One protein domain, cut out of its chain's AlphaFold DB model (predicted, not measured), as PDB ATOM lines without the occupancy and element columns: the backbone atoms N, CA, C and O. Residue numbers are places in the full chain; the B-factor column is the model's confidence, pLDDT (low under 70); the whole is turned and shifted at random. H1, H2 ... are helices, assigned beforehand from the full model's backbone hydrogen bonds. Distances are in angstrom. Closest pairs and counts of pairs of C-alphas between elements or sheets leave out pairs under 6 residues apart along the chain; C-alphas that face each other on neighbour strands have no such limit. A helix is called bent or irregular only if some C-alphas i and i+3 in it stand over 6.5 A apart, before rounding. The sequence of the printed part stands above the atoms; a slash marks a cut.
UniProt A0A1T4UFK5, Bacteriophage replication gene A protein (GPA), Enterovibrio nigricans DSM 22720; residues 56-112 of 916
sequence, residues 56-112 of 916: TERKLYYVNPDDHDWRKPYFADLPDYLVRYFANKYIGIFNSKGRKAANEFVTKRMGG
ATOM      1  N   THR A  56      88.356 138.752 120.007       76.44
ATOM      2  CA  THR A  56      87.941 137.689 119.090       76.44
ATOM      3  C   THR A  56      88.021 138.128 117.625       76.44
ATOM      4  O   THR A  56      88.496 137.364 116.785       76.44
ATOM      5  N   GLU A  57      87.606 139.356 117.300       77.50
ATOM      6  CA  GLU A  57      87.737 139.911 115.945       77.50
ATOM      7  C   GLU A  57      89.196 140.087 115.542       77.50
ATOM      8  O   GLU A  57      89.557 139.704 114.434       77.50
ATOM      9  N   ARG A  58      90.053 140.537 116.463       81.88
ATOM     10  CA  ARG A  58      91.497 140.648 116.242       81.88
ATOM     11  C   ARG A  58      92.131 139.292 115.919       81.88
ATOM     12  O   ARG A  58      92.912 139.184 114.980       81.88
ATOM     13  N   LYS A  59      91.756 138.227 116.640       83.38
ATOM     14  CA  LYS A  59      92.211 136.856 116.323       83.38
ATOM     15  C   LYS A  59      91.812 136.430 114.914       83.38
ATOM     16  O   LYS A  59      92.590 135.784 114.224       83.38
ATOM     17  N   LEU A  60      90.602 136.779 114.490       84.00
ATOM     18  CA  LEU A  60      90.127 136.462 113.148       84.00
ATOM     19  C   LEU A  60      90.818 137.299 112.075       84.00
ATOM     20  O   LEU A  60      91.091 136.782 110.995       84.00
ATOM     21  N   TYR A  61      91.101 138.561 112.386       84.25
ATOM     22  CA  TYR A  61      91.840 139.473 111.529       84.25
ATOM     23  C   TYR A  61      93.247 138.956 111.252       84.25
ATOM     24  O   TYR A  61      93.615 138.832 110.095       84.25
ATOM     25  N   TYR A  62      93.994 138.547 112.283       84.88
ATOM     26  CA  TYR A  62      95.344 138.000 112.094       84.88
ATOM     27  C   TYR A  62      95.381 136.736 111.227       84.88
ATOM     28  O   TYR A  62      96.376 136.491 110.556       84.88
ATOM     29  N   VAL A  63      94.315 135.930 111.236       85.69
ATOM     30  CA  VAL A  63      94.242 134.695 110.439       85.69
ATOM     31  C   VAL A  63      93.834 134.974 108.992       85.69
ATOM     32  O   VAL A  63      94.365 134.349 108.079       85.69
ATOM     33  N   ASN A  64      92.893 135.893 108.764       84.94
ATOM     34  CA  ASN A  64      92.469 136.283 107.421       84.94
ATOM     35  C   ASN A  64      92.094 137.778 107.378       84.94
ATOM     36  O   ASN A  64      90.912 138.108 107.555       84.94
ATOM     37  N   PRO A  65      93.075 138.669 107.137       85.06
ATOM     38  CA  PRO A  65      92.834 140.108 107.036       85.06
ATOM     39  C   PRO A  65      91.984 140.470 105.812       85.06
ATOM     40  O   PRO A  65      91.123 141.341 105.896       85.06
ATOM     41  N   ASP A  66      92.188 139.764 104.694       84.50
ATOM     42  CA  ASP A  66      91.567 140.069 103.400       84.50
ATOM     43  C   ASP A  66      90.037 139.976 103.417       84.50
ATOM     44  O   ASP A  66      89.364 140.763 102.759       84.50
ATOM     45  N   ASP A  67      89.481 139.015 104.159       85.25
ATOM     46  CA  ASP A  67      88.029 138.799 104.232       85.25
ATOM     47  C   ASP A  67      87.390 139.423 105.481       85.25
ATOM     48  O   ASP A  67      86.224 139.149 105.780       85.25
ATOM     49  N   HIS A  68      88.126 140.230 106.248       83.25
ATOM     50  CA  HIS A  68      87.631 140.782 107.506       83.25
ATOM     51  C   HIS A  68      86.339 141.586 107.323       83.25
ATOM     52  O   HIS A  68      85.348 141.304 108.001       83.25
ATOM     53  N   ASP A  69      86.323 142.528 106.381       82.88
ATOM     54  CA  ASP A  69      85.193 143.442 106.188       82.88
ATOM     55  C   ASP A  69      83.959 142.726 105.631       82.88
ATOM     56  O   ASP A  69      82.835 143.015 106.040       82.88
ATOM     57  N   TRP A  70      84.160 141.708 104.788       87.00
ATOM     58  CA  TRP A  70      83.087 140.827 104.323       87.00
ATOM     59  C   TRP A  70      82.525 139.945 105.447       87.00
ATOM     60  O   TRP A  70      81.320 139.693 105.507       87.00
ATOM     61  N   ARG A  71      83.382 139.458 106.354       86.94
ATOM     62  CA  ARG A  71      82.984 138.530 107.420       86.94
ATOM     63  C   ARG A  71      82.351 139.249 108.617       86.94
ATOM     64  O   ARG A  71      81.495 138.671 109.285       86.94
ATOM     65  N   LYS A  72      82.754 140.488 108.902       82.38
ATOM     66  CA  LYS A  72      82.334 141.288 110.068       82.38
ATOM     67  C   LYS A  72      80.805 141.350 110.283       82.38
ATOM     68  O   LYS A  72      80.378 141.098 111.414       82.38
ATOM     69  N   PRO A  73      79.953 141.555 109.255       82.56
ATOM     70  CA  PRO A  73      78.496 141.602 109.428       82.56
ATOM     71  C   PRO A  73      77.882 140.314 109.996       82.56
ATOM     72  O   PRO A  73      76.855 140.365 110.667       82.56
ATOM     73  N   TYR A  74      78.512 139.152 109.786       79.69
ATOM     74  CA  TYR A  74      78.016 137.873 110.313       79.69
ATOM     75  C   TYR A  74      78.190 137.732 111.835       79.69
ATOM     76  O   TYR A  74      77.562 136.865 112.442       79.69
ATOM     77  N   PHE A  75      79.041 138.560 112.452       77.50
ATOM     78  CA  PHE A  75      79.389 138.484 113.875       77.50
ATOM     79  C   PHE A  75      78.873 139.673 114.703       77.50
ATOM     80  O   PHE A  75      78.816 139.559 115.929       77.50
ATOM     81  N   ALA A  76      78.463 140.772 114.060       70.50
ATOM     82  CA  ALA A  76      78.127 142.042 114.716       70.50
ATOM     83  C   ALA A  76      77.014 141.927 115.781       70.50
ATOM     84  O   ALA A  76      77.154 142.462 116.881       70.50
ATOM     85  N   ASP A  77      75.962 141.152 115.502       70.62
ATOM     86  CA  ASP A  77      74.768 141.056 116.362       70.62
ATOM     87  C   ASP A  77      74.788 139.868 117.341       70.62
ATOM     88  O   ASP A  77      73.790 139.573 118.006       70.62
ATOM     89  N   LEU A  78      75.901 139.132 117.408       76.44
ATOM     90  CA  LEU A  78      76.007 137.913 118.208       76.44
ATOM     91  C   LEU A  78      76.714 138.160 119.543       76.44
ATOM     92  O   LEU A  78      77.747 138.828 119.544       76.44
ATOM     93  N   PRO A  79      76.251 137.546 120.647       78.75
ATOM     94  CA  PRO A  79      77.011 137.494 121.894       78.75
ATOM     95  C   PRO A  79      78.463 137.026 121.675       78.75
ATOM     96  O   PRO A  79      78.701 136.073 120.930       78.75
ATOM     97  N   ASP A  80      79.429 137.643 122.350       77.62
ATOM     98  CA  ASP A  80      80.868 137.376 122.291       77.62
ATOM     99  C   ASP A  80      81.200 135.898 122.504       77.62
ATOM    100  O   ASP A  80      82.021 135.341 121.779       77.62
ATOM    101  N   TYR A  81      80.520 135.211 123.427       79.06
ATOM    102  CA  TYR A  81      80.758 133.777 123.631       79.06
ATOM    103  C   TYR A  81      80.401 132.939 122.386       79.06
ATOM    104  O   TYR A  81      81.067 131.943 122.094       79.06
ATOM    105  N   LEU A  82      79.397 133.364 121.607       78.06
ATOM    106  CA  LEU A  82      79.040 132.744 120.328       78.06
ATOM    107  C   LEU A  82      80.001 133.150 119.223       78.06
ATOM    108  O   LEU A  82      80.450 132.291 118.463       78.06
ATOM    109  N   VAL A  83      80.363 134.433 119.167       82.25
ATOM    110  CA  VAL A  83      81.387 134.941 118.247       82.25
ATOM    111  C   VAL A  83      82.668 134.132 118.424       82.25
ATOM    112  O   VAL A  83      83.189 133.619 117.441       82.25
ATOM    113  N   ARG A  84      83.113 133.903 119.662       82.69
ATOM    114  CA  ARG A  84      84.293 133.098 120.008       82.69
ATOM    115  C   ARG A  84      84.190 131.658 119.526       82.69
ATOM    116  O   ARG A  84      85.150 131.137 118.962       82.69
ATOM    117  N   TYR A  85      83.033 131.021 119.697       82.56
ATOM    118  CA  TYR A  85      82.800 129.665 119.200       82.56
ATOM    119  C   TYR A  85      82.950 129.582 117.672       82.56
ATOM    120  O   TYR A  85      83.712 128.759 117.156       82.56
ATOM    121  N   PHE A  86      82.256 130.456 116.940       83.00
ATOM    122  CA  PHE A  86      82.303 130.477 115.478       83.00
ATOM    123  C   PHE A  86      83.667 130.921 114.950       83.00
ATOM    124  O   PHE A  86      84.130 130.385 113.944       83.00
ATOM    125  N   ALA A  87      84.332 131.829 115.658       85.31
ATOM    126  CA  ALA A  87      85.668 132.301 115.347       85.31
ATOM    127  C   ALA A  87      86.704 131.180 115.430       85.31
ATOM    128  O   ALA A  87      87.422 130.929 114.468       85.31
ATOM    129  N   ASN A  88      86.735 130.449 116.546       87.31
ATOM    130  CA  ASN A  88      87.663 129.335 116.732       87.31
ATOM    131  C   ASN A  88      87.445 128.244 115.675       87.31
ATOM    132  O   ASN A  88      88.403 127.693 115.138       87.31
ATOM    133  N   LYS A  89      86.181 127.964 115.330       84.62
ATOM    134  CA  LYS A  89      85.849 127.002 114.277       84.62
ATOM    135  C   LYS A  89      86.282 127.486 112.894       84.62
ATOM    136  O   LYS A  89      86.815 126.694 112.123       84.62
ATOM    137  N   TYR A  90      86.088 128.768 112.594       88.38
ATOM    138  CA  TYR A  90      86.575 129.383 111.364       88.38
ATOM    139  C   TYR A  90      88.099 129.273 111.258       88.38
ATOM    140  O   TYR A  90      88.586 128.780 110.249       88.38
ATOM    141  N   ILE A  91      88.835 129.634 112.315       89.56
ATOM    142  CA  ILE A  91      90.303 129.546 112.363       89.56
ATOM    143  C   ILE A  91      90.767 128.097 112.166       89.56
ATOM    144  O   ILE A  91      91.652 127.836 111.359       89.56
ATOM    145  N   GLY A  92      90.126 127.130 112.830       89.62
ATOM    146  CA  GLY A  92      90.454 125.712 112.661       89.62
ATOM    147  C   GLY A  92      90.215 125.198 111.236       89.62
ATOM    148  O   GLY A  92      91.040 124.462 110.697       89.62
ATOM    149  N   ILE A  93      89.111 125.598 110.593       89.56
ATOM    150  CA  ILE A  93      88.829 125.244 109.192       89.56
ATOM    151  C   ILE A  93      89.807 125.949 108.252       89.56
ATOM    152  O   ILE A  93      90.283 125.328 107.309       89.56
ATOM    153  N   PHE A  94      90.135 127.210 108.518       90.62
ATOM    154  CA  PHE A  94      91.088 127.975 107.725       90.62
ATOM    155  C   PHE A  94      92.470 127.315 107.742       90.62
ATOM    156  O   PHE A  94      93.032 127.055 106.683       90.62
ATOM    157  N   ASN A  95      92.955 126.938 108.928       91.25
ATOM    158  CA  ASN A  95      94.256 126.294 109.098       91.25
ATOM    159  C   ASN A  95      94.316 124.880 108.497       91.25
ATOM    160  O   ASN A  95      95.383 124.443 108.088       91.25
ATOM    161  N   SER A  96      93.194 124.151 108.450       92.44
ATOM    162  CA  SER A  96      93.167 122.754 107.976       92.44
ATOM    163  C   SER A  96      92.758 122.587 106.510       92.44
ATOM    164  O   SER A  96      93.265 121.702 105.830       92.44
ATOM    165  N   LYS A  97      91.809 123.392 106.023       91.06
ATOM    166  CA  LYS A  97      91.159 123.254 104.704       91.06
ATOM    167  C   LYS A  97      91.248 124.523 103.848       91.06
ATOM    168  O   LYS A  97      90.708 124.552 102.741       91.06
ATOM    169  N   GLY A  98      91.904 125.570 104.346       90.50
ATOM    170  CA  GLY A  98      92.149 126.816 103.629       90.50
ATOM    171  C   GLY A  98      90.976 127.805 103.612       90.50
ATOM    172  O   GLY A  98      89.859 127.534 104.066       90.50
ATOM    173  N   ARG A  99      91.246 128.983 103.033       88.88
ATOM    174  CA  ARG A  99      90.348 130.153 102.963       88.88
ATOM    175  C   ARG A  99      88.954 129.834 102.421       88.88
ATOM    176  O   ARG A  99      87.955 130.202 103.035       88.88
ATOM    177  N   LYS A 100      88.872 129.110 101.299       88.06
ATOM    178  CA  LYS A 100      87.596 128.797 100.630       88.06
ATOM    179  C   LYS A 100      86.652 128.005 101.539       88.06
ATOM    180  O   LYS A 100      85.491 128.378 101.686       88.06
ATOM    181  N   ALA A 101      87.156 126.966 102.206       87.12
ATOM    182  CA  ALA A 101      86.359 126.148 103.119       87.12
ATOM    183  C   ALA A 101      85.883 126.942 104.351       87.12
ATOM    184  O   ALA A 101      84.759 126.750 104.820       87.12
ATOM    185  N   ALA A 102      86.717 127.852 104.861       86.94
ATOM    186  CA  ALA A 102      86.375 128.705 105.995       86.94
ATOM    187  C   ALA A 102      85.279 129.728 105.637       86.94
ATOM    188  O   ALA A 102      84.318 129.898 106.390       86.94
ATOM    189  N   ASN A 103      85.356 130.343 104.453       87.81
ATOM    190  CA  ASN A 103      84.332 131.272 103.964       87.81
ATOM    191  C   ASN A 103      83.027 130.561 103.589       87.81
ATOM    192  O   ASN A 103      81.939 131.064 103.879       87.81
ATOM    193  N   GLU A 104      83.105 129.355 103.019       85.81
ATOM    194  CA  GLU A 104      81.926 128.513 102.807       85.81
ATOM    195  C   GLU A 104      81.244 128.156 104.130       85.81
ATOM    196  O   GLU A 104      80.016 128.164 104.199       85.81
ATOM    197  N   PHE A 105      82.006 127.885 105.194       85.56
ATOM    198  CA  PHE A 105      81.446 127.655 106.522       85.56
ATOM    199  C   PHE A 105      80.677 128.877 107.036       85.56
ATOM    200  O   PHE A 105      79.548 128.720 107.497       85.56
ATOM    201  N   VAL A 106      81.238 130.085 106.925       82.88
ATOM    202  CA  VAL A 106      80.536 131.318 107.324       82.88
ATOM    203  C   VAL A 106      79.277 131.495 106.482       82.88
ATOM    204  O   VAL A 106      78.195 131.638 107.033       82.88
ATOM    205  N   THR A 107      79.362 131.366 105.164       80.94
ATOM    206  CA  THR A 107      78.211 131.597 104.276       80.94
ATOM    207  C   THR A 107      77.102 130.556 104.468       80.94
ATOM    208  O   THR A 107      75.934 130.913 104.548       80.94
ATOM    209  N   LYS A 108      77.444 129.266 104.589       77.06
ATOM    210  CA  LYS A 108      76.464 128.173 104.721       77.06
ATOM    211  C   LYS A 108      75.918 128.022 106.138       77.06
ATOM    212  O   LYS A 108      74.791 127.565 106.312       77.06
ATOM    213  N   ARG A 109      76.738 128.301 107.160       74.81
ATOM    214  CA  ARG A 109      76.356 128.094 108.562       74.81
ATOM    215  C   ARG A 109      75.897 129.375 109.230       74.81
ATOM    216  O   ARG A 109      74.925 129.303 109.966       74.81
ATOM    217  N   MET A 110      76.582 130.493 109.001       72.31
ATOM    218  CA  MET A 110      76.254 131.803 109.578       72.31
ATOM    219  C   MET A 110      75.400 132.652 108.639       72.31
ATOM    220  O   MET A 110      74.630 133.468 109.122       72.31
ATOM    221  N   GLY A 111      75.488 132.453 107.324       65.38
ATOM    222  CA  GLY A 111      74.550 133.022 106.360       65.38
ATOM    223  C   GLY A 111      73.244 132.225 106.301       65.38
ATOM    224  O   GLY A 111      73.226 131.003 106.446       65.38
ATOM    225  N   GLY A 112      72.124 132.929 106.116       74.75
ATOM    226  CA  GLY A 112      70.805 132.319 105.914       74.75
ATOM    227  C   GLY A 112      70.046 131.977 107.204       74.75
ATOM    228  O   GLY A 112      69.810 132.835 108.059       74.75
TER     229      GLY A 112
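This is residues 56 to 112 of the 916 residues of the protein "Bacteriophage replication gene A protein (GPA)" of Enterovibrio nigricans DSM 22720 (UniProt A0A1T4UFK5). One long helix, H3, folds back at residues 97 and 98 into a narrow V of arms H3a and H3b; H1 packs along H3a, and short H2 lies across from H3a. Printed are 57 residues with three named helices, H1 to H3 in chain order, and no named strand: all helix. The whole is compact, with a radius of gyration of the C-alphas of 10.1 A and spans of 26 by 24 by 19 A.

Look first at H3, residues 80 to 110, by its hydrogen bonds assigned as one helix but bent: C-alphas 96 and 99 are 9.4 A apart. H3a, residues 80 to 96, touches H3b, residues 99 to 110, with residues 90 to 94 alone; they run opposite ways at a shallow tilt of 33 degrees, only just short of steep, and their closest C-alphas are Phe 94 and Ala 102, 5.1 A. H1, residues 56 to 63, touches H3a, the same way at a shallow 13 degrees; closest C-alphas Thr 56 and Arg 84, 5.9 A. H2, residues 68 to 74, is only just irregular, C-alphas 70 and 73 being 6.9 A apart; it only just touches H3b, at residues 106 to 110 alone, with 3 pairs of C-alphas within 8 A, the closest Tyr 74 and Met 110, 6.4 A. Each O i to N i+4 pair is within hydrogen-bond range in H1, H3a and H3b; in H2 1 of 3 is, beside 2 of 4 O i to N i+3 pairs.

Find C-alpha 80 at (80.868, 137.376, 122.291); H3a runs 23.9 A from there, and H3b 15.7 A to C-alpha 110 at (76.254, 131.803, 109.578). H1 measures 11.1 A and H2 10.4 A.

The printed part has no cut, both links are tight, and Gly 111 alone is under 70 in pLDDT.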